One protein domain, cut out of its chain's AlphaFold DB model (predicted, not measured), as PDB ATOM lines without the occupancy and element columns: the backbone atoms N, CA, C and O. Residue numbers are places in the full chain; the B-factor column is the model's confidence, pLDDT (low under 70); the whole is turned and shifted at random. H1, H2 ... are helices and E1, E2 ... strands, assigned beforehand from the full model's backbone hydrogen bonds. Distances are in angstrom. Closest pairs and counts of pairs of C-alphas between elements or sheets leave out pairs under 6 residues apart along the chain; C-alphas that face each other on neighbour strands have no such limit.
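This is residues 15 to 168 of the 280 residues of an uncharacterized protein of Vibrio alginolyticus (UniProt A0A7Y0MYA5). The domain is a long, loose rod: the long helix H7 makes its spine, H2 and H3 pack on H7 with H4 beside them, and a small head at one end holds the two-stranded sheet E1-E2 with H5 packed on E2. H1 makes the opposite end, and H6 lies at the head. The printed part has 154 residues, in the order H1 H2 H3 H4 E1 H5 H6 E2 H7, mostly helix, with an antiparallel sheet. The radius of gyration of the C-alphas is 21.3 A and the spans are 76 by 29 by 25 A.

E1, residues 86 to 90, and E2, residues 128 to 132, are antiparallel at 165 degrees, with N 87 and O 131 2.7 A apart, within hydrogen-bond range. H5, residues 95 to 107, comes closest to E2 at the C-alphas of Leu 98 and Leu 129, 6.9 A. H7, residues 135 to 164, touches H2, residues 34 to 48, with its residues 142 to 153 alone, opposite ways at a steep tilt of 44 degrees; the closest C-alphas, of Val 41 and Lys 146, are 6.2 A apart. H7 touches H3, residues 64 to 71, with its residues 152 to 159 alone, closest at the C-alphas of Ile 68 and Leu 152, 6.2 A. H4, residues 76 to 80, touches H2, closest at the C-alphas of Asn 44 and Val 78, 5.9 A. H6, residues 121 to 124, and H1, residues 15 to 24, touch no helix. Every O i to N i+4 pair is within hydrogen-bond range in H1, H2, H3, H4, H5 and H7; H6 is too short for one.

H1 begins at C-alpha 15 (164.210, 209.745, 111.569). H7 is 43.7 A long and ends at C-alpha 164 (161.528, 193.951, 115.381); H2 is 20.4 A and H5 18.8 A.

The farthest C-alphas, of Glu 15 and Gln 96, are 76.3 A apart. The printed part has no cut; the links H2 to H3 and H5 to H6 are long. Mean pLDDT of the printed part is 83.3, under 70 at residue 28 and residues 51 to 58, 90 to 93 and 115 to 127.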
ATOM      1  N   GLU A  15     163.021 210.462 112.048       92.81
ATOM      2  CA  GLU A  15     164.210 209.745 111.569       92.81
ATOM      3  C   GLU A  15     165.219 209.432 112.684       92.81
ATOM      4  O   GLU A  15     165.816 208.350 112.701       92.81
ATOM      5  N   GLU A  16     165.423 210.356 113.623       93.81
ATOM      6  CA  GLU A  16     166.286 210.139 114.789       93.81
ATOM      7  C   GLU A  16     165.699 209.081 115.717       93.81
ATOM      8  O   GLU A  16     166.421 208.179 116.147       93.81
ATOM      9  N   LEU A  17     164.383 209.120 115.934       94.12
ATOM     10  CA  LEU A  17     163.665 208.117 116.714       94.12
ATOM     11  C   LEU A  17     163.717 206.732 116.050       94.12
ATOM     12  O   LEU A  17     163.909 205.730 116.734       94.12
ATOM     13  N   ILE A  18     163.650 206.638 114.719       92.44
ATOM     14  CA  ILE A  18     163.850 205.361 114.011       92.44
ATOM     15  C   ILE A  18     165.270 204.820 114.250       92.44
ATOM     16  O   ILE A  18     165.448 203.631 114.529       92.44
ATOM     17  N   LYS A  19     166.303 205.671 114.178       92.19
ATOM     18  CA  LYS A  19     167.689 205.261 114.483       92.19
ATOM     19  C   LYS A  19     167.825 204.801 115.937       92.19
ATOM     20  O   LYS A  19     168.513 203.815 116.202       92.19
ATOM     21  N   GLU A  20     167.171 205.486 116.869       91.00
ATOM     22  CA  GLU A  20     167.140 205.127 118.287       91.00
ATOM     23  C   GLU A  20     166.431 203.789 118.531       91.00
ATOM     24  O   GLU A  20     166.945 202.943 119.267       91.00
ATOM     25  N   TYR A  21     165.311 203.539 117.848       91.38
ATOM     26  CA  TYR A  21     164.593 202.269 117.898       91.38
ATOM     27  C   TYR A  21     165.506 201.095 117.529       91.38
ATOM     28  O   TYR A  21     165.603 200.118 118.274       91.38
ATOM     29  N   TYR A  22     166.253 201.202 116.426       89.69
ATOM     30  CA  TYR A  22     167.178 200.141 116.019       89.69
ATOM     31  C   TYR A  22     168.354 199.952 116.988       89.69
ATOM     32  O   TYR A  22     168.850 198.836 117.124       89.69
ATOM     33  N   ARG A  23     168.788 201.007 117.687       86.31
ATOM     34  CA  ARG A  23     169.857 200.921 118.699       86.31
ATOM     35  C   ARG A  23     169.392 200.304 120.016       86.31
ATOM     36  O   ARG A  23     170.195 199.681 120.703       86.31
ATOM     37  N   THR A  24     168.128 200.489 120.382       83.19
ATOM     38  CA  THR A  24     167.626 200.141 121.722       83.19
ATOM     39  C   THR A  24     166.724 198.910 121.726       83.19
ATOM     40  O   THR A  24     166.826 198.081 122.623       83.19
ATOM     41  N   GLN A  25     165.861 198.749 120.721       81.44
ATOM     42  CA  GLN A  25     164.826 197.708 120.696       81.44
ATOM     43  C   GLN A  25     165.241 196.452 119.926       81.44
ATOM     44  O   GLN A  25     164.749 195.357 120.212       81.44
ATOM     45  N   VAL A  26     166.125 196.613 118.939       83.38
ATOM     46  CA  VAL A  26     166.571 195.551 118.021       83.38
ATOM     47  C   VAL A  26     167.896 194.927 118.463       83.38
ATOM     48  O   VAL A  26     168.302 193.881 117.958       83.38
ATOM     49  N   THR A  27     168.594 195.527 119.418       72.12
ATOM     50  CA  THR A  27     169.861 194.979 119.904       72.12
ATOM     51  C   THR A  27     169.610 193.665 120.635       72.12
ATOM     52  O   THR A  27     168.710 193.554 121.468       72.12
ATOM     53  N   LYS A  28     170.387 192.638 120.272       68.62
ATOM     54  CA  LYS A  28     170.350 191.346 120.957       68.62
ATOM     55  C   LYS A  28     170.752 191.567 122.422       68.62
ATOM     56  O   LYS A  28     171.712 192.306 122.641       68.62
ATOM     57  N   PRO A  29     170.081 190.934 123.399       70.12
ATOM     58  CA  PRO A  29     170.567 190.930 124.774       70.12
ATOM     59  C   PRO A  29     172.037 190.497 124.807       70.12
ATOM     60  O   PRO A  29     172.389 189.473 124.221       70.12
ATOM     61  N   GLU A  30     172.895 191.280 125.465       70.62
ATOM     62  CA  GLU A  30     174.329 190.964 125.583       70.62
ATOM     63  C   GLU A  30     174.562 189.665 126.362       70.62
ATOM     64  O   GLU A  30     175.545 188.960 126.139       70.62
ATOM     65  N   GLN A  31     173.630 189.332 127.255       76.69
ATOM     66  CA  GLN A  31     173.631 188.110 128.039       76.69
ATOM     67  C   GLN A  31     172.294 187.397 127.879       76.69
ATOM     68  O   GLN A  31     171.228 188.017 127.861       76.69
ATOM     69  N   ILE A  32     172.365 186.075 127.759       82.38
ATOM     70  CA  ILE A  32     171.184 185.223 127.824       82.38
ATOM     71  C   ILE A  32     170.668 185.255 129.260       82.38
ATOM     72  O   ILE A  32     171.451 185.210 130.207       82.38
ATOM     73  N   ASP A  33     169.348 185.302 129.412       86.75
ATOM     74  CA  ASP A  33     168.690 185.131 130.702       86.75
ATOM     75  C   ASP A  33     168.998 183.733 131.266       86.75
ATOM     76  O   ASP A  33     168.379 182.729 130.892       86.75
ATOM     77  N   GLN A  34     169.994 183.672 132.152       90.62
ATOM     78  CA  GLN A  34     170.452 182.425 132.752       90.62
ATOM     79  C   GLN A  34     169.376 181.802 133.648       90.62
ATOM     80  O   GLN A  34     169.251 180.582 133.688       90.62
ATOM     81  N   GLU A  35     168.540 182.614 134.301       92.00
ATOM     82  CA  GLU A  35     167.442 182.112 135.128       92.00
ATOM     83  C   GLU A  35     166.429 181.347 134.268       92.00
ATOM     84  O   GLU A  35     165.960 180.263 134.638       92.00
ATOM     85  N   ARG A  36     166.121 181.874 133.079       90.31
ATOM     86  CA  ARG A  36     165.279 181.182 132.099       90.31
ATOM     87  C   ARG A  36     165.930 179.896 131.595       90.31
ATOM     88  O   ARG A  36     165.236 178.881 131.516       90.31
ATOM     89  N   VAL A  37     167.224 179.919 131.265       93.00
ATOM     90  CA  VAL A  37     167.973 178.717 130.846       93.00
ATOM     91  C   VAL A  37     167.868 177.636 131.919       93.00
ATOM     92  O   VAL A  37     167.434 176.519 131.629       93.00
ATOM     93  N   ASP A  38     168.189 177.979 133.164       93.50
ATOM     94  CA  ASP A  38     168.222 177.042 134.283       93.50
ATOM     95  C   ASP A  38     166.840 176.447 134.557       93.50
ATOM     96  O   ASP A  38     166.714 175.239 134.759       93.50
ATOM     97  N   LYS A  39     165.777 177.257 134.492       94.50
ATOM     98  CA  LYS A  39     164.393 176.779 134.629       94.50
ATOM     99  C   LYS A  39     164.046 175.718 133.582       94.50
ATOM    100  O   LYS A  39     163.519 174.662 133.939       94.50
ATOM    101  N   VAL A  40     164.346 175.975 132.307       94.31
ATOM    102  CA  VAL A  40     164.042 175.040 131.210       94.31
ATOM    103  C   VAL A  40     164.881 173.768 131.327       94.31
ATOM    104  O   VAL A  40     164.344 172.665 131.194       94.31
ATOM    105  N   VAL A  41     166.177 173.902 131.619       94.38
ATOM    106  CA  VAL A  41     167.079 172.763 131.832       94.38
ATOM    107  C   VAL A  41     166.584 171.907 132.993       94.38
ATOM    108  O   VAL A  41     166.385 170.709 132.814       94.38
ATOM    109  N   ASN A  42     166.312 172.501 134.154       92.69
ATOM    110  CA  ASN A  42     165.885 171.768 135.344       92.69
ATOM    111  C   ASN A  42     164.581 170.997 135.113       92.69
ATOM    112  O   ASN A  42     164.472 169.843 135.525       92.69
ATOM    113  N   PHE A  43     163.610 171.588 134.413       91.50
ATOM    114  CA  PHE A  43     162.353 170.903 134.109       91.50
ATOM    115  C   PHE A  43     162.552 169.713 133.154       91.50
ATOM    116  O   PHE A  43     161.966 168.640 133.345       91.50
ATOM    117  N   ASN A  44     163.414 169.877 132.146       91.31
ATOM    118  CA  ASN A  44     163.782 168.804 131.227       91.31
ATOM    119  C   ASN A  44     164.553 167.687 131.940       91.31
ATOM    120  O   ASN A  44     164.201 166.522 131.779       91.31
ATOM    121  N   LEU A  45     165.523 168.019 132.795       91.00
ATOM    122  CA  LEU A  45     166.283 167.045 133.583       91.00
ATOM    123  C   LEU A  45     165.408 166.295 134.598       91.00
ATOM    124  O   LEU A  45     165.559 165.086 134.763       91.00
ATOM    125  N   ALA A  46     164.443 166.970 135.226       86.88
ATOM    126  CA  ALA A  46     163.471 166.314 136.100       86.88
ATOM    127  C   ALA A  46     162.628 165.275 135.336       86.88
ATOM    128  O   ALA A  46     162.331 164.205 135.864       86.88
ATOM    129  N   SER A  47     162.281 165.568 134.079       83.44
ATOM    130  CA  SER A  47     161.513 164.657 133.221       83.44
ATOM    131  C   SER A  47     162.366 163.601 132.515       83.44
ATOM    132  O   SER A  47     161.837 162.555 132.159       83.44
ATOM    133  N   TYR A  48     163.667 163.831 132.336       84.38
ATOM    134  CA  TYR A  48     164.613 162.870 131.757       84.38
ATOM    135  C   TYR A  48     164.697 161.576 132.579       84.38
ATOM    136  O   TYR A  48     164.894 160.494 132.032       84.38
ATOM    137  N   ASN A  49     164.469 161.674 133.890       77.44
ATOM    138  CA  ASN A  49     164.390 160.520 134.783       77.44
ATOM    139  C   ASN A  49     163.033 159.797 134.740       77.44
ATOM    140  O   ASN A  49     162.856 158.803 135.440       77.44
ATOM    141  N   LEU A  50     162.060 160.283 133.963       75.06
ATOM    142  CA  LEU A  50     160.759 159.641 133.828       75.06
ATOM    143  C   LEU A  50     160.734 158.712 132.606       75.06
ATOM    144  O   LEU A  50     161.305 159.048 131.569       75.06
ATOM    145  N   PRO A  51     160.014 157.583 132.687       66.31
ATOM    146  CA  PRO A  51     159.712 156.716 131.567       66.31
ATOM    147  C   PRO A  51     159.163 157.442 130.362       66.31
ATOM    148  O   PRO A  51     158.175 158.176 130.449       66.31
ATOM    149  N   PHE A  52     159.756 157.145 129.211       65.81
ATOM    150  CA  PHE A  52     159.195 157.568 127.948       65.81
ATOM    151  C   PHE A  52     157.921 156.766 127.657       65.81
ATOM    152  O   PHE A  52     157.939 155.539 127.552       65.81
ATOM    153  N   ILE A  53     156.798 157.467 127.521       60.22
ATOM    154  CA  ILE A  53     155.527 156.896 127.082       60.22
ATOM    155  C   ILE A  53     155.219 157.508 125.717       60.22
ATOM    156  O   ILE A  53     154.892 158.689 125.609       60.22
ATOM    157  N   ASN A  54     155.351 156.701 124.664       52.88
ATOM    158  CA  ASN A  54     155.109 157.134 123.293       52.88
ATOM    159  C   ASN A  54     153.598 157.209 123.024       52.88
ATOM    160  O   ASN A  54     152.994 156.234 122.582       52.88
ATOM    161  N   THR A  55     152.960 158.330 123.362       52.47
ATOM    162  CA  THR A  55     151.501 158.501 123.195       52.47
ATOM    163  C   THR A  55     151.099 159.696 122.342       52.47
ATOM    164  O   THR A  55     149.907 159.917 122.152       52.47
ATOM    165  N   SER A  56     152.046 160.466 121.800       57.38
ATOM    166  CA  SER A  56     151.723 161.701 121.073       57.38
ATOM    167  C   SER A  56     151.983 161.561 119.574       57.38
ATOM    168  O   SER A  56     153.064 161.154 119.160       57.38
ATOM    169  N   ALA A  57     150.981 161.907 118.764       63.50
ATOM    170  CA  ALA A  57     151.141 162.074 117.322       63.50
ATOM    171  C   ALA A  57     152.095 163.251 117.018       63.50
ATOM    172  O   ALA A  57     152.183 164.173 117.837       63.50
ATOM    173  N   PRO A  58     152.779 163.255 115.856       67.38
ATOM    174  CA  PRO A  58     153.664 164.350 115.464       67.38
ATOM    175  C   PRO A  58     152.923 165.691 115.489       67.38
ATOM    176  O   PRO A  58     151.832 165.809 114.925       67.38
ATOM    177  N   LYS A  59     153.509 166.706 116.132       81.06
ATOM    178  CA  LYS A  59     152.955 168.067 116.134       81.06
ATOM    179  C   LYS A  59     153.424 168.832 114.904       81.06
ATOM    180  O   LYS A  59     154.608 168.844 114.590       81.06
ATOM    181  N   ALA A  60     152.485 169.493 114.234       85.94
ATOM    182  CA  ALA A  60     152.781 170.456 113.182       85.94
ATOM    183  C   ALA A  60     152.816 171.868 113.780       85.94
ATOM    184  O   ALA A  60     151.904 172.246 114.518       85.94
ATOM    185  N   PHE A  61     153.851 172.644 113.451       91.19
ATOM    186  CA  PHE A  61     154.007 174.034 113.888       91.19
ATOM    187  C   PHE A  61     153.801 174.993 112.717       91.19
ATOM    188  O   PHE A  61     154.233 174.721 111.598       91.19
ATOM    189  N   SER A  62     153.158 176.129 112.983       91.00
ATOM    190  CA  SER A  62     152.941 177.207 112.010       91.00
ATOM    191  C   SER A  62     154.208 178.001 111.696       91.00
ATOM    192  O   SER A  62     154.310 178.595 110.625       91.00
ATOM    193  N   SER A  63     155.174 178.029 112.615       94.75
ATOM    194  CA  SER A  63     156.438 178.735 112.441       94.75
ATOM    195  C   SER A  63     157.555 178.113 113.279       94.75
ATOM    196  O   SER A  63     157.304 177.414 114.264       94.75
ATOM    197  N   ARG A  64     158.808 178.434 112.931       94.94
ATOM    198  CA  ARG A  64     159.984 178.046 113.726       94.94
ATOM    199  C   ARG A  64     159.951 178.643 115.138       94.94
ATOM    200  O   ARG A  64     160.387 178.005 116.089       94.94
ATOM    201  N   LYS A  65     159.383 179.842 115.297       95.25
ATOM    202  CA  LYS A  65     159.199 180.483 116.606       95.25
ATOM    203  C   LYS A  65     158.258 179.682 117.503       95.25
ATOM    204  O   LYS A  65     158.559 179.491 118.683       95.25
ATOM    205  N   ASP A  66     157.156 179.190 116.943       94.75
ATOM    206  CA  ASP A  66     156.180 178.375 117.675       94.75
ATOM    207  C   ASP A  66     156.786 177.034 118.090       94.75
ATOM    208  O   ASP A  66     156.608 176.594 119.225       94.75
ATOM    209  N   GLU A  67     157.559 176.418 117.195       95.12
ATOM    210  CA  GLU A  67     158.294 175.186 117.476       95.12
ATOM    211  C   GLU A  67     159.299 175.375 118.622       95.12
ATOM    212  O   GLU A  67     159.275 174.621 119.593       95.12
ATOM    213  N   ILE A  68     160.149 176.405 118.560       95.81
ATOM    214  CA  ILE A  68     161.123 176.691 119.622       95.81
ATOM    215  C   ILE A  68     160.411 176.967 120.951       95.81
ATOM    216  O   ILE A  68     160.806 176.440 121.991       95.81
ATOM    217  N   THR A  69     159.335 177.757 120.924       94.25
ATOM    218  CA  THR A  69     158.533 178.065 122.119       94.25
ATOM    219  C   THR A  69     157.943 176.798 122.729       94.25
ATOM    220  O   THR A  69     157.951 176.629 123.948       94.25
ATOM    221  N   TYR A  70     157.471 175.881 121.886       93.69
ATOM    222  CA  TYR A  70     156.992 174.582 122.321       93.69
ATOM    223  C   TYR A  70     158.108 173.732 122.939       93.69
ATOM    224  O   TYR A  70     157.915 173.221 124.042       93.69
ATOM    225  N   LEU A  71     159.267 173.605 122.285       93.44
ATOM    226  CA  LEU A  71     160.400 172.810 122.780       93.44
ATOM    227  C   LEU A  71     160.925 173.321 124.128       93.44
ATOM    228  O   LEU A  71     161.221 172.522 125.016       93.44
ATOM    229  N   LEU A  72     160.986 174.645 124.302       94.38
ATOM    230  CA  LEU A  72     161.393 175.299 125.549       94.38
ATOM    231  C   LEU A  72     160.310 175.255 126.643       94.38
ATOM    232  O   LEU A  72     160.573 175.645 127.780       94.38
ATOM    233  N   SER A  73     159.097 174.798 126.325       91.88
ATOM    234  CA  SER A  73     158.001 174.684 127.284       91.88
ATOM    235  C   SER A  73     158.017 173.326 127.982       91.88
ATOM    236  O   SER A  73     157.983 172.268 127.351       91.88
ATOM    237  N   GLY A  74     158.040 173.344 129.315       87.00
ATOM    238  CA  GLY A  74     158.015 172.133 130.129       87.00
ATOM    239  C   GLY A  74     159.142 171.161 129.765       87.00
ATOM    240  O   GLY A  74     160.313 171.526 129.772       87.00
ATOM    241  N   SER A  75     158.783 169.904 129.484       88.62
ATOM    242  CA  SER A  75     159.727 168.825 129.147       88.62
ATOM    243  C   SER A  75     159.669 168.383 127.691       88.62
ATOM    244  O   SER A  75     160.009 167.245 127.358       88.62
ATOM    245  N   ASN A  76     159.186 169.264 126.816       89.56
ATOM    246  CA  ASN A  76     158.962 168.923 125.418       89.56
ATOM    247  C   ASN A  76     160.277 168.642 124.688       89.56
ATOM    248  O   ASN A  76     160.317 167.692 123.919       89.56
ATOM    249  N   LEU A  77     161.367 169.364 124.983       90.94
ATOM    250  CA  LEU A  77     162.678 169.085 124.386       90.94
ATOM    251  C   LEU A  77     163.108 167.623 124.592       90.94
ATOM    252  O   LEU A  77     163.454 166.938 123.634       90.94
ATOM    253  N   VAL A  78     163.049 167.129 125.829       89.44
ATOM    254  CA  VAL A  78     163.410 165.741 126.159       89.44
ATOM    255  C   VAL A  78     162.417 164.743 125.553       89.44
ATOM    256  O   VAL A  78     162.831 163.703 125.046       89.44
ATOM    257  N   LYS A  79     161.117 165.065 125.535       85.19
ATOM    258  CA  LYS A  79     160.073 164.193 124.967       85.19
ATOM    259  C   LYS A  79     160.171 164.044 123.449       85.19
ATOM    260  O   LYS A  79     160.149 162.918 122.961       85.19
ATOM    261  N   GLU A  80     160.286 165.144 122.710       85.69
ATOM    262  CA  GLU A  80     160.346 165.127 121.242       85.69
ATOM    263  C   GLU A  80     161.637 164.465 120.745       85.69
ATOM    264  O   GLU A  80     161.607 163.681 119.798       85.69
ATOM    265  N   ASN A  81     162.760 164.692 121.440       84.44
ATOM    266  CA  ASN A  81     164.032 164.030 121.136       84.44
ATOM    267  C   ASN A  81     164.134 162.604 121.706       84.44
ATOM    268  O   ASN A  81     165.160 161.952 121.533       84.44
ATOM    269  N   LYS A  82     163.086 162.105 122.382       81.25
ATOM    270  CA  LYS A  82     163.040 160.767 122.999       81.25
ATOM    271  C   LYS A  82     164.225 160.499 123.941       81.25
ATOM    272  O   LYS A  82     164.731 159.381 124.024       81.25
ATOM    273  N   LEU A  83     164.665 161.533 124.654       84.75
ATOM    274  CA  LEU A  83     165.738 161.447 125.637       84.75
ATOM    275  C   LEU A  83     165.174 160.912 126.958       84.75
ATOM    276  O   LEU A  83     164.112 161.328 127.414       84.75
ATOM    277  N   CYS A  84     165.881 159.974 127.582       85.00
ATOM    278  CA  CYS A  84     165.521 159.414 128.881       85.00
ATOM    279  C   CYS A  84     166.747 158.737 129.503       85.00
ATOM    280  O   CYS A  84     167.523 158.104 128.784       85.00
ATOM    281  N   ALA A  85     166.890 158.816 130.828       85.50
ATOM    282  CA  ALA A  85     167.924 158.099 131.584       85.50
ATOM    283  C   ALA A  85     167.757 156.574 131.503       85.50
ATOM    284  O   ALA A  85     168.689 155.809 131.762       85.50
ATOM    285  N   TYR A  86     166.546 156.138 131.171       83.25
ATOM    286  CA  TYR A  86     166.110 154.760 131.224       83.25
ATOM    287  C   TYR A  86     165.651 154.302 129.843       83.25
ATOM    288  O   TYR A  86     164.774 154.897 129.210       83.25
ATOM    289  N   HIS A  87     166.218 153.195 129.397       80.12
ATOM    290  CA  HIS A  87     165.734 152.450 128.257       80.12
ATOM    291  C   HIS A  87     164.472 151.678 128.649       80.12
ATOM    292  O   HIS A  87     164.449 150.996 129.675       80.12
ATOM    293  N   HIS A  88     163.430 151.819 127.835       76.62
ATOM    294  CA  HIS A  88     162.129 151.194 128.030       76.62
ATOM    295  C   HIS A  88     161.775 150.394 126.785       76.62
ATOM    296  O   HIS A  88     161.415 150.988 125.771       76.62
ATOM    297  N   GLU A  89     161.816 149.069 126.885       71.00
ATOM    298  CA  GLU A  89     161.413 148.185 125.792       71.00
ATOM    299  C   GLU A  89     160.063 147.539 126.119       71.00
ATOM    300  O   GLU A  89     159.858 147.007 127.217       71.00
ATOM    301  N   PHE A  90     159.115 147.622 125.181       69.12
ATOM    302  CA  PHE A  90     157.754 147.113 125.357       69.12
ATOM    303  C   PHE A  90     157.618 145.818 124.567       69.12
ATOM    304  O   PHE A  90     157.427 145.827 123.351       69.12
ATOM    305  N   ILE A  91     157.699 144.683 125.253       62.53
ATOM    306  CA  ILE A  91     157.924 143.415 124.564       62.53
ATOM    307  C   ILE A  91     156.593 142.745 124.253       62.53
ATOM    308  O   ILE A  91     155.900 142.221 125.123       62.53
ATOM    309  N   ARG A  92     156.233 142.777 122.966       63.97
ATOM    310  CA  ARG A  92     155.043 142.111 122.412       63.97
ATOM    311  C   ARG A  92     155.265 140.618 122.135       63.97
ATOM    312  O   ARG A  92     154.291 139.891 121.986       63.97
ATOM    313  N   GLU A  93     156.520 140.172 122.083       64.75
ATOM    314  CA  GLU A  93     156.940 138.883 121.501       64.75
ATOM    315  C   GLU A  93     157.238 137.774 122.534       64.75
ATOM    316  O   GLU A  93     157.647 136.675 122.171       64.75
ATOM    317  N   GLY A  94     156.988 138.019 123.826       70.94
ATOM    318  CA  GLY A  94     157.132 137.020 124.896       70.94
ATOM    319  C   GLY A  94     158.469 137.056 125.654       70.94
ATOM    320  O   GLY A  94     159.351 137.869 125.385       70.94
ATOM    321  N   LEU A  95     158.607 136.182 126.660       76.56
ATOM    322  CA  LEU A  95     159.684 136.234 127.666       76.56
ATOM    323  C   LEU A  95     161.093 135.979 127.102       76.56
ATOM    324  O   LEU A  95     162.053 136.573 127.581       76.56
ATOM    325  N   GLN A  96     161.240 135.108 126.100       81.69
ATOM    326  CA  GLN A  96     162.560 134.752 125.566       81.69
ATOM    327  C   GLN A  96     163.241 135.946 124.886       81.69
ATOM    328  O   GLN A  96     164.415 136.195 125.144       81.69
ATOM    329  N   GLN A  97     162.490 136.721 124.097       79.94
ATOM    330  CA  GLN A  97     162.995 137.944 123.473       79.94
ATOM    331  C   GLN A  97     163.429 138.967 124.531       79.94
ATOM    332  O   GLN A  97     164.475 139.591 124.398       79.94
ATOM    333  N   LEU A  98     162.678 139.064 125.636       78.56
ATOM    334  CA  LEU A  98     163.018 139.938 126.762       78.56
ATOM    335  C   LEU A  98     164.360 139.590 127.405       78.56
ATOM    336  O   LEU A  98     165.129 140.495 127.712       78.56
ATOM    337  N   LEU A  99     164.660 138.303 127.577       82.44
ATOM    338  CA  LEU A  99     165.939 137.860 128.135       82.44
ATOM    339  C   LEU A  99     167.113 138.111 127.178       82.44
ATOM    340  O   LEU A  99     168.187 138.483 127.639       82.44
ATOM    341  N   VAL A 100     166.909 137.946 125.865       87.00
ATOM    342  CA  VAL A 100     167.942 138.236 124.853       87.00
ATOM    343  C   VAL A 100     168.267 139.730 124.825       87.00
ATOM    344  O   VAL A 100     169.426 140.095 124.987       87.00
ATOM    345  N   THR A 101     167.254 140.596 124.717       85.38
ATOM    346  CA  THR A 101     167.453 142.056 124.718       85.38
ATOM    347  C   THR A 101     168.070 142.549 126.029       85.38
ATOM    348  O   THR A 101     168.903 143.454 126.027       85.38
ATOM    349  N   HIS A 102     167.705 141.946 127.165       86.31
ATOM    350  CA  HIS A 102     168.329 142.254 128.453       86.31
ATOM    351  C   HIS A 102     169.828 141.934 128.462       86.31
ATOM    352  O   HIS A 102     170.620 142.785 128.862       86.31
ATOM    353  N   ASP A 103     170.228 140.754 127.981       89.62
ATOM    354  CA  ASP A 103     171.639 140.353 127.885       89.62
ATOM    355  C   ASP A 103     172.443 141.245 126.919       89.62
ATOM    356  O   ASP A 103     173.579 141.619 127.216       89.62
ATOM    357  N   GLU A 104     171.847 141.647 125.794       91.25
ATOM    358  CA  GLU A 104     172.448 142.593 124.842       91.25
ATOM    359  C   GLU A 104     172.716 143.960 125.488       91.25
ATOM    360  O   GLU A 104     173.848 144.446 125.470       91.25
ATOM    361  N   LEU A 105     171.716 144.547 126.150       89.81
ATOM    362  CA  LEU A 105     171.859 145.843 126.819       89.81
ATOM    363  C   LEU A 105     172.850 145.786 127.993       89.81
ATOM    364  O   LEU A 105     173.603 146.735 128.217       89.81
ATOM    365  N   LEU A 106     172.907 144.674 128.733       90.19
ATOM    366  CA  LEU A 106     173.932 144.476 129.765       90.19
ATOM    367  C   LEU A 106     175.351 144.524 129.174       90.19
ATOM    368  O   LEU A 106     176.234 145.146 129.770       90.19
ATOM    369  N   LYS A 107     175.576 143.913 128.001       92.69
ATOM    370  CA  LYS A 107     176.873 143.955 127.296       92.69
ATOM    371  C   LYS A 107     177.241 145.363 126.828       92.69
ATOM    372  O   LYS A 107     178.422 145.698 126.801       92.69
ATOM    373  N   GLU A 108     176.248 146.193 126.526       89.12
ATOM    374  CA  GLU A 108     176.415 147.621 126.219       89.12
ATOM    375  C   GLU A 108     176.611 148.503 127.472       89.12
ATOM    376  O   GLU A 108     176.744 149.724 127.374       89.12
ATOM    377  N   GLY A 109     176.639 147.904 128.667       89.75
ATOM    378  CA  GLY A 109     176.901 148.590 129.932       89.75
ATOM    379  C   GLY A 109     175.659 149.137 130.638       89.75
ATOM    380  O   GLY A 109     175.794 149.787 131.679       89.75
ATOM    381  N   TYR A 110     174.451 148.881 130.127       90.62
ATOM    382  CA  TYR A 110     173.221 149.263 130.820       90.62
ATOM    383  C   TYR A 110     173.101 148.529 132.156       90.62
ATOM    384  O   TYR A 110     173.536 147.390 132.320       90.62
ATOM    385  N   LYS A 111     172.469 149.181 133.131       89.06
ATOM    386  CA  LYS A 111     172.264 148.626 134.472       89.06
ATOM    387  C   LYS A 111     170.802 148.238 134.645       89.06
ATOM    388  O   LYS A 111     169.899 149.021 134.350       89.06
ATOM    389  N   THR A 112     170.564 147.029 135.144       83.94
ATOM    390  CA  THR A 112     169.213 146.598 135.529       83.94
ATOM    391  C   THR A 112     168.717 147.483 136.666       83.94
ATOM    392  O   THR A 112     169.455 147.715 137.620       83.94
ATOM    393  N   VAL A 113     167.484 147.973 136.564       78.38
ATOM    394  CA  VAL A 113     166.879 148.821 137.595       78.38
ATOM    395  C   VAL A 113     165.978 147.964 138.466       78.38
ATOM    396  O   VAL A 113     165.118 147.246 137.949       78.38
ATOM    397  N   SER A 114     166.164 148.022 139.782       72.00
ATOM    398  CA  SER A 114     165.269 147.315 140.694       72.00
ATOM    399  C   SER A 114     163.905 148.003 140.767       72.00
ATOM    400  O   SER A 114     163.765 149.216 140.590       72.00
ATOM    401  N   SER A 115     162.873 147.232 141.107       65.81
ATOM    402  CA  SER A 115     161.528 147.765 141.333       65.81
ATOM    403  C   SER A 115     161.438 148.763 142.492       65.81
ATOM    404  O   SER A 115     160.474 149.520 142.560       65.81
ATOM    405  N   GLN A 116     162.438 148.785 143.379       65.50
ATOM    406  CA  GLN A 116     162.541 149.707 144.513       65.50
ATOM    407  C   GLN A 116     163.212 151.036 144.140       65.50
ATOM    408  O   GLN A 116     162.924 152.058 144.753       65.50
ATOM    409  N   GLU A 117     164.081 151.040 143.128       63.91
ATOM    410  CA  GLU A 117     164.784 152.243 142.655       63.91
ATOM    411  C   GLU A 117     163.937 153.088 141.698       63.91
ATOM    412  O   GLU A 117     164.237 154.258 141.463       63.91
ATOM    413  N   HIS A 118     162.867 152.515 141.142       62.94
ATOM    414  CA  HIS A 118     162.061 153.164 140.120       62.94
ATOM    415  C   HIS A 118     160.598 153.301 140.552       62.94
ATOM    416  O   HIS A 118     159.797 152.374 140.423       62.94
ATOM    417  N   ASN A 119     160.225 154.510 140.986       56.22
ATOM    418  CA  ASN A 119     158.898 154.872 141.512       56.22
ATOM    419  C   ASN A 119     157.702 154.591 140.572       56.22
ATOM    420  O   ASN A 119     156.553 154.747 140.976       56.22
ATOM    421  N   LEU A 120     157.938 154.173 139.326       53.72
ATOM    422  CA  LEU A 120     156.902 153.872 138.330       53.72
ATOM    423  C   LEU A 120     156.776 152.378 137.996       53.72
ATOM    424  O   LEU A 120     156.004 152.011 137.108       53.72
ATOM    425  N   PHE A 121     157.480 151.500 138.723       53.78
ATOM    426  CA  PHE A 121     157.390 150.048 138.519       53.78
ATOM    427  C   PHE A 121     155.955 149.519 138.707       53.78
ATOM    428  O   PHE A 121     155.546 148.574 138.041       53.78
ATOM    429  N   HIS A 122     155.139 150.162 139.549       51.91
ATOM    430  CA  HIS A 122     153.774 149.707 139.837       51.91
ATOM    431  C   HIS A 122     152.737 149.975 138.730       51.91
ATOM    432  O   HIS A 122     151.715 149.295 138.713       51.91
ATOM    433  N   GLN A 123     152.966 150.919 137.805       50.06
ATOM    434  CA  GLN A 123     151.974 151.281 136.771       50.06
ATOM    435  C   GLN A 123     152.260 150.685 135.381       50.06
ATOM    436  O   GLN A 123     151.393 150.715 134.511       50.06
ATOM    437  N   LEU A 124     153.464 150.150 135.143       51.72
ATOM    438  CA  LEU A 124     153.942 149.785 133.800       51.72
ATOM    439  C   LEU A 124     154.426 148.321 133.690       51.72
ATOM    440  O   LEU A 124     154.982 147.955 132.661       51.72
ATOM    441  N   SER A 125     154.229 147.486 134.713       53.12
ATOM    442  CA  SER A 125     154.984 146.239 134.949       53.12
ATOM    443  C   SER A 125     154.556 144.975 134.199       53.12
ATOM    444  O   SER A 125     155.190 143.939 134.383       53.12
ATOM    445  N   VAL A 126     153.545 145.004 133.328       57.38
ATOM    446  CA  VAL A 126     153.244 143.823 132.499       57.38
ATOM    447  C   VAL A 126     153.957 143.974 131.148       57.38
ATOM    448  O   VAL A 126     153.616 144.862 130.369       57.38
ATOM    449  N   ASN A 127     154.945 143.106 130.889       63.00
ATOM    450  CA  ASN A 127     155.708 142.977 129.632       63.00
ATOM    451  C   ASN A 127     156.624 144.157 129.242       63.00
ATOM    452  O   ASN A 127     156.679 144.538 128.069       63.00
ATOM    453  N   LYS A 128     157.368 144.735 130.194       71.75
ATOM    454  CA  LYS A 128     158.364 145.780 129.891       71.75
ATOM    455  C   LYS A 128     159.715 145.498 130.524       71.75
ATOM    456  O   LYS A 128     159.777 145.069 131.674       71.75
ATOM    457  N   LEU A 129     160.777 145.801 129.783       75.31
ATOM    458  CA  LEU A 129     162.142 145.845 130.288       75.31
ATOM    459  C   LEU A 129     162.531 147.305 130.545       75.31
ATOM    460  O   LEU A 129     162.400 148.142 129.652       75.31
ATOM    461  N   ILE A 130     162.994 147.603 131.764       79.75
ATOM    462  CA  ILE A 130     163.487 148.930 132.154       79.75
ATOM    463  C   ILE A 130     164.945 148.798 132.587       79.75
ATOM    464  O   ILE A 130     165.253 148.083 133.541       79.75
ATOM    465  N   MET A 131     165.842 149.496 131.895       84.38
ATOM    466  CA  MET A 131     167.274 149.503 132.204       84.38
ATOM    467  C   MET A 131     167.820 150.923 132.203       84.38
ATOM    468  O   MET A 131     167.458 151.734 131.359       84.38
ATOM    469  N   LYS A 132     168.709 151.243 133.140       87.69
ATOM    470  CA  LYS A 132     169.369 152.546 133.211       87.69
ATOM    471  C   LYS A 132     170.525 152.577 132.215       87.69
ATOM    472  O   LYS A 132     171.331 151.644 132.187       87.69
ATOM    473  N   LYS A 133     170.623 153.654 131.435       90.56
ATOM    474  CA  LYS A 133     171.804 153.941 130.611       90.56
ATOM    475  C   LYS A 133     173.060 153.987 131.486       90.56
ATOM    476  O   LYS A 133     172.994 154.322 132.671       90.56
ATOM    477  N   HIS A 134     174.209 153.657 130.910       90.88
ATOM    478  CA  HIS A 134     175.474 153.835 131.611       90.88
ATOM    479  C   HIS A 134     175.815 155.323 131.747       90.88
ATOM    480  O   HIS A 134     175.354 156.159 130.970       90.88
ATOM    481  N   ASP A 135     176.595 155.648 132.777       88.38
ATOM    482  CA  ASP A 135     176.690 157.020 133.276       88.38
ATOM    483  C   ASP A 135     177.285 157.995 132.235       88.38
ATOM    484  O   ASP A 135     176.827 159.132 132.164       88.38
ATOM    485  N   CYS A 136     178.182 157.557 131.337       88.75
ATOM    486  CA  CYS A 136     178.724 158.454 130.306       88.75
ATOM    487  C   CYS A 136     177.702 158.854 129.222       88.75
ATOM    488  O   CYS A 136     177.711 160.008 128.805       88.75
ATOM    489  N   LEU A 137     176.770 157.973 128.824       88.88
ATOM    490  CA  LEU A 137     175.671 158.361 127.922       88.88
ATOM    491  C   LEU A 137     174.705 159.337 128.598       88.88
ATOM    492  O   LEU A 137     174.158 160.223 127.949       88.88
ATOM    493  N   ILE A 138     174.492 159.183 129.908       89.31
ATOM    494  CA  ILE A 138     173.664 160.116 130.681       89.31
ATOM    495  C   ILE A 138     174.329 161.494 130.729       89.31
ATOM    496  O   ILE A 138     173.667 162.507 130.520       89.31
ATOM    497  N   GLU A 139     175.635 161.549 130.985       91.00
ATOM    498  CA  GLU A 139     176.395 162.801 130.984       91.00
ATOM    499  C   GLU A 139     176.367 163.492 129.612       91.00
ATOM    500  O   GLU A 139     176.176 164.711 129.543       91.00
ATOM    501  N   GLU A 140     176.488 162.727 128.524       92.38
ATOM    502  CA  GLU A 140     176.395 163.231 127.151       92.38
ATOM    503  C   GLU A 140     174.991 163.762 126.814       92.38
ATOM    504  O   GLU A 140     174.861 164.875 126.291       92.38
ATOM    505  N   ASP A 141     173.934 163.035 127.189       91.56
ATOM    506  CA  ASP A 141     172.545 163.484 127.039       91.56
ATOM    507  C   ASP A 141     172.307 164.795 127.815       91.56
ATOM    508  O   ASP A 141     171.748 165.753 127.279       91.56
ATOM    509  N   ILE A 142     172.756 164.875 129.074       92.44
ATOM    510  CA  ILE A 142     172.607 166.072 129.921       92.44
ATOM    511  C   ILE A 142     173.339 167.268 129.310       92.44
ATOM    512  O   ILE A 142     172.805 168.383 129.303       92.44
ATOM    513  N   LYS A 143     174.558 167.054 128.806       94.50
ATOM    514  CA  LYS A 143     175.325 168.089 128.111       94.50
ATOM    515  C   LYS A 143     174.572 168.575 126.872       94.50
ATOM    516  O   LYS A 143     174.378 169.779 126.718       94.50
ATOM    517  N   THR A 144     174.064 167.646 126.067       93.75
ATOM    518  CA  THR A 144     173.281 167.943 124.862       93.75
ATOM    519  C   THR A 144     172.028 168.751 125.187       93.75
ATOM    520  O   THR A 144     171.766 169.759 124.535       93.75
ATOM    521  N   ILE A 145     171.277 168.382 126.233       94.19
ATOM    522  CA  ILE A 145     170.090 169.128 126.680       94.19
ATOM    523  C   ILE A 145     170.459 170.577 127.012       94.19
ATOM    524  O   ILE A 145     169.787 171.504 126.559       94.19
ATOM    525  N   LYS A 146     171.536 170.792 127.776       95.06
ATOM    526  CA  LYS A 146     171.991 172.139 128.153       95.06
ATOM    527  C   LYS A 146     172.373 172.970 126.927       95.06
ATOM    528  O   LYS A 146     171.918 174.105 126.794       95.06
ATOM    529  N   GLU A 147     173.163 172.400 126.022       95.56
ATOM    530  CA  GLU A 147     173.604 173.070 124.795       95.56
ATOM    531  C   GLU A 147     172.425 173.399 123.868       95.56
ATOM    532  O   GLU A 147     172.331 174.516 123.354       95.56
ATOM    533  N   GLN A 148     171.472 172.476 123.717       95.44
ATOM    534  CA  GLN A 148     170.274 172.690 122.907       95.44
ATOM    535  C   GLN A 148     169.368 173.779 123.481       95.44
ATOM    536  O   GLN A 148     168.896 174.620 122.718       95.44
ATOM    537  N   VAL A 149     169.146 173.819 124.799       95.50
ATOM    538  CA  VAL A 149     168.347 174.888 125.429       95.50
ATOM    539  C   VAL A 149     168.965 176.259 125.149       95.50
ATOM    540  O   VAL A 149     168.259 177.174 124.725       95.50
ATOM    541  N   VAL A 150     170.283 176.392 125.318       95.38
ATOM    542  CA  VAL A 150     171.004 177.641 125.025       95.38
ATOM    543  C   VAL A 150     170.904 178.002 123.541       95.38
ATOM    544  O   VAL A 150     170.624 179.153 123.201       95.38
ATOM    545  N   SER A 151     171.089 177.029 122.646       95.25
ATOM    546  CA  SER A 151     170.970 177.235 121.199       95.25
ATOM    547  C   SER A 151     169.568 177.706 120.797       95.25
ATOM    548  O   SER A 151     169.435 178.664 120.041       95.25
ATOM    549  N   LEU A 152     168.522 177.074 121.331       95.75
ATOM    550  CA  LEU A 152     167.126 177.403 121.040       95.75
ATOM    551  C   LEU A 152     166.739 178.789 121.567       95.75
ATOM    552  O   LEU A 152     166.071 179.543 120.865       95.75
ATOM    553  N   ILE A 153     167.179 179.163 122.773       94.25
ATOM    554  CA  ILE A 153     166.934 180.508 123.317       94.25
ATOM    555  C   ILE A 153     167.633 181.571 122.460       94.25
ATOM    556  O   ILE A 153     167.033 182.596 122.137       94.25
ATOM    557  N   ASN A 154     168.871 181.315 122.035       92.50
ATOM    558  CA  ASN A 154     169.580 182.203 121.117       92.50
ATOM    559  C   ASN A 154     168.857 182.361 119.778       92.50
ATOM    560  O   ASN A 154     168.733 183.479 119.279       92.50
ATOM    561  N   GLU A 155     168.392 181.255 119.198       93.94
ATOM    562  CA  GLU A 155     167.643 181.268 117.945       93.94
ATOM    563  C   GLU A 155     166.332 182.053 118.093       93.94
ATOM    564  O   GLU A 155     166.022 182.894 117.249       93.94
ATOM    565  N   LEU A 156     165.608 181.857 119.202       93.25
ATOM    566  CA  LEU A 156     164.394 182.609 119.515       93.25
ATOM    567  C   LEU A 156     164.665 184.117 119.573       93.25
ATOM    568  O   LEU A 156     163.936 184.887 118.949       93.25
ATOM    569  N   TYR A 157     165.737 184.537 120.252       90.88
ATOM    570  CA  TYR A 157     166.121 185.947 120.306       90.88
ATOM    571  C   TYR A 157     166.470 186.521 118.931       90.88
ATOM    572  O   TYR A 157     166.112 187.663 118.649       90.88
ATOM    573  N   GLU A 158     167.123 185.760 118.050       90.31
ATOM    574  CA  GLU A 158     167.385 186.221 116.680       90.31
ATOM    575  C   GLU A 158     166.104 186.357 115.854       90.31
ATOM    576  O   GLU A 158     165.973 187.302 115.073       90.31
ATOM    577  N   ILE A 159     165.145 185.441 116.017       91.75
ATOM    578  CA  ILE A 159     163.848 185.541 115.341       91.75
ATOM    579  C   ILE A 159     163.097 186.783 115.834       91.75
ATOM    580  O   ILE A 159     162.689 187.610 115.021       91.75
ATOM    581  N   GLU A 160     162.976 186.967 117.150       89.50
ATOM    582  CA  GLU A 160     162.314 188.134 117.748       89.50
ATOM    583  C   GLU A 160     162.997 189.447 117.347       89.50
ATOM    584  O   GLU A 160     162.333 190.441 117.054       89.50
ATOM    585  N   ARG A 161     164.329 189.452 117.269       88.19
ATOM    586  CA  ARG A 161     165.106 190.587 116.774       88.19
ATOM    587  C   ARG A 161     164.765 190.924 115.326       88.19
ATOM    588  O   ARG A 161     164.494 192.085 115.029       88.19
ATOM    589  N   LYS A 162     164.743 189.934 114.431       88.75
ATOM    590  CA  LYS A 162     164.371 190.133 113.018       88.75
ATOM    591  C   LYS A 162     162.931 190.618 112.873       88.75
ATOM    592  O   LYS A 162     162.673 191.505 112.071       88.75
ATOM    593  N   GLU A 163     162.006 190.109 113.684       88.62
ATOM    594  CA  GLU A 163     160.620 190.593 113.710       88.62
ATOM    595  C   GLU A 163     160.506 192.057 114.154       88.62
ATOM    596  O   GLU A 163     159.552 192.736 113.765       88.62
ATOM    597  N   LYS A 164     161.433 192.540 114.988       87.44
ATOM    598  CA  LYS A 164     161.528 193.951 115.381       87.44
ATOM    599  C   LYS A 164     162.243 194.810 114.336       87.44
ATOM    600  O   LYS A 164     162.052 196.013 114.348       87.44
ATOM    601  N   MET A 165     163.010 194.236 113.407       88.00
ATOM    602  CA  MET A 165     163.640 194.997 112.313       88.00
ATOM    603  C   MET A 165     162.645 195.519 111.265       88.00
ATOM    604  O   MET A 165     163.046 196.201 110.325       88.00
ATOM    605  N   ASP A 166     161.365 195.185 111.400       91.06
ATOM    606  CA  ASP A 166     160.319 195.630 110.495       91.06
ATOM    607  C   ASP A 166     160.185 197.165 110.467       91.06
ATOM    608  O   ASP A 166     160.006 197.826 111.496       91.06
ATOM    609  N   VAL A 167     160.245 197.731 109.257       88.50
ATOM    610  CA  VAL A 167     160.226 199.184 109.032       88.50
ATOM    611  C   VAL A 167     158.902 199.798 109.476       88.50
ATOM    612  O   VAL A 167     158.896 200.910 110.005       88.50
ATOM    613  N   VAL A 168     157.782 199.088 109.308       91.25
ATOM    614  CA  VAL A 168     156.460 199.578 109.723       91.25
ATOM    615  C   VAL A 168     156.400 199.667 111.246       91.25
ATOM    616  O   VAL A 168     155.975 200.691 111.778       91.25
TER     617      VAL A 168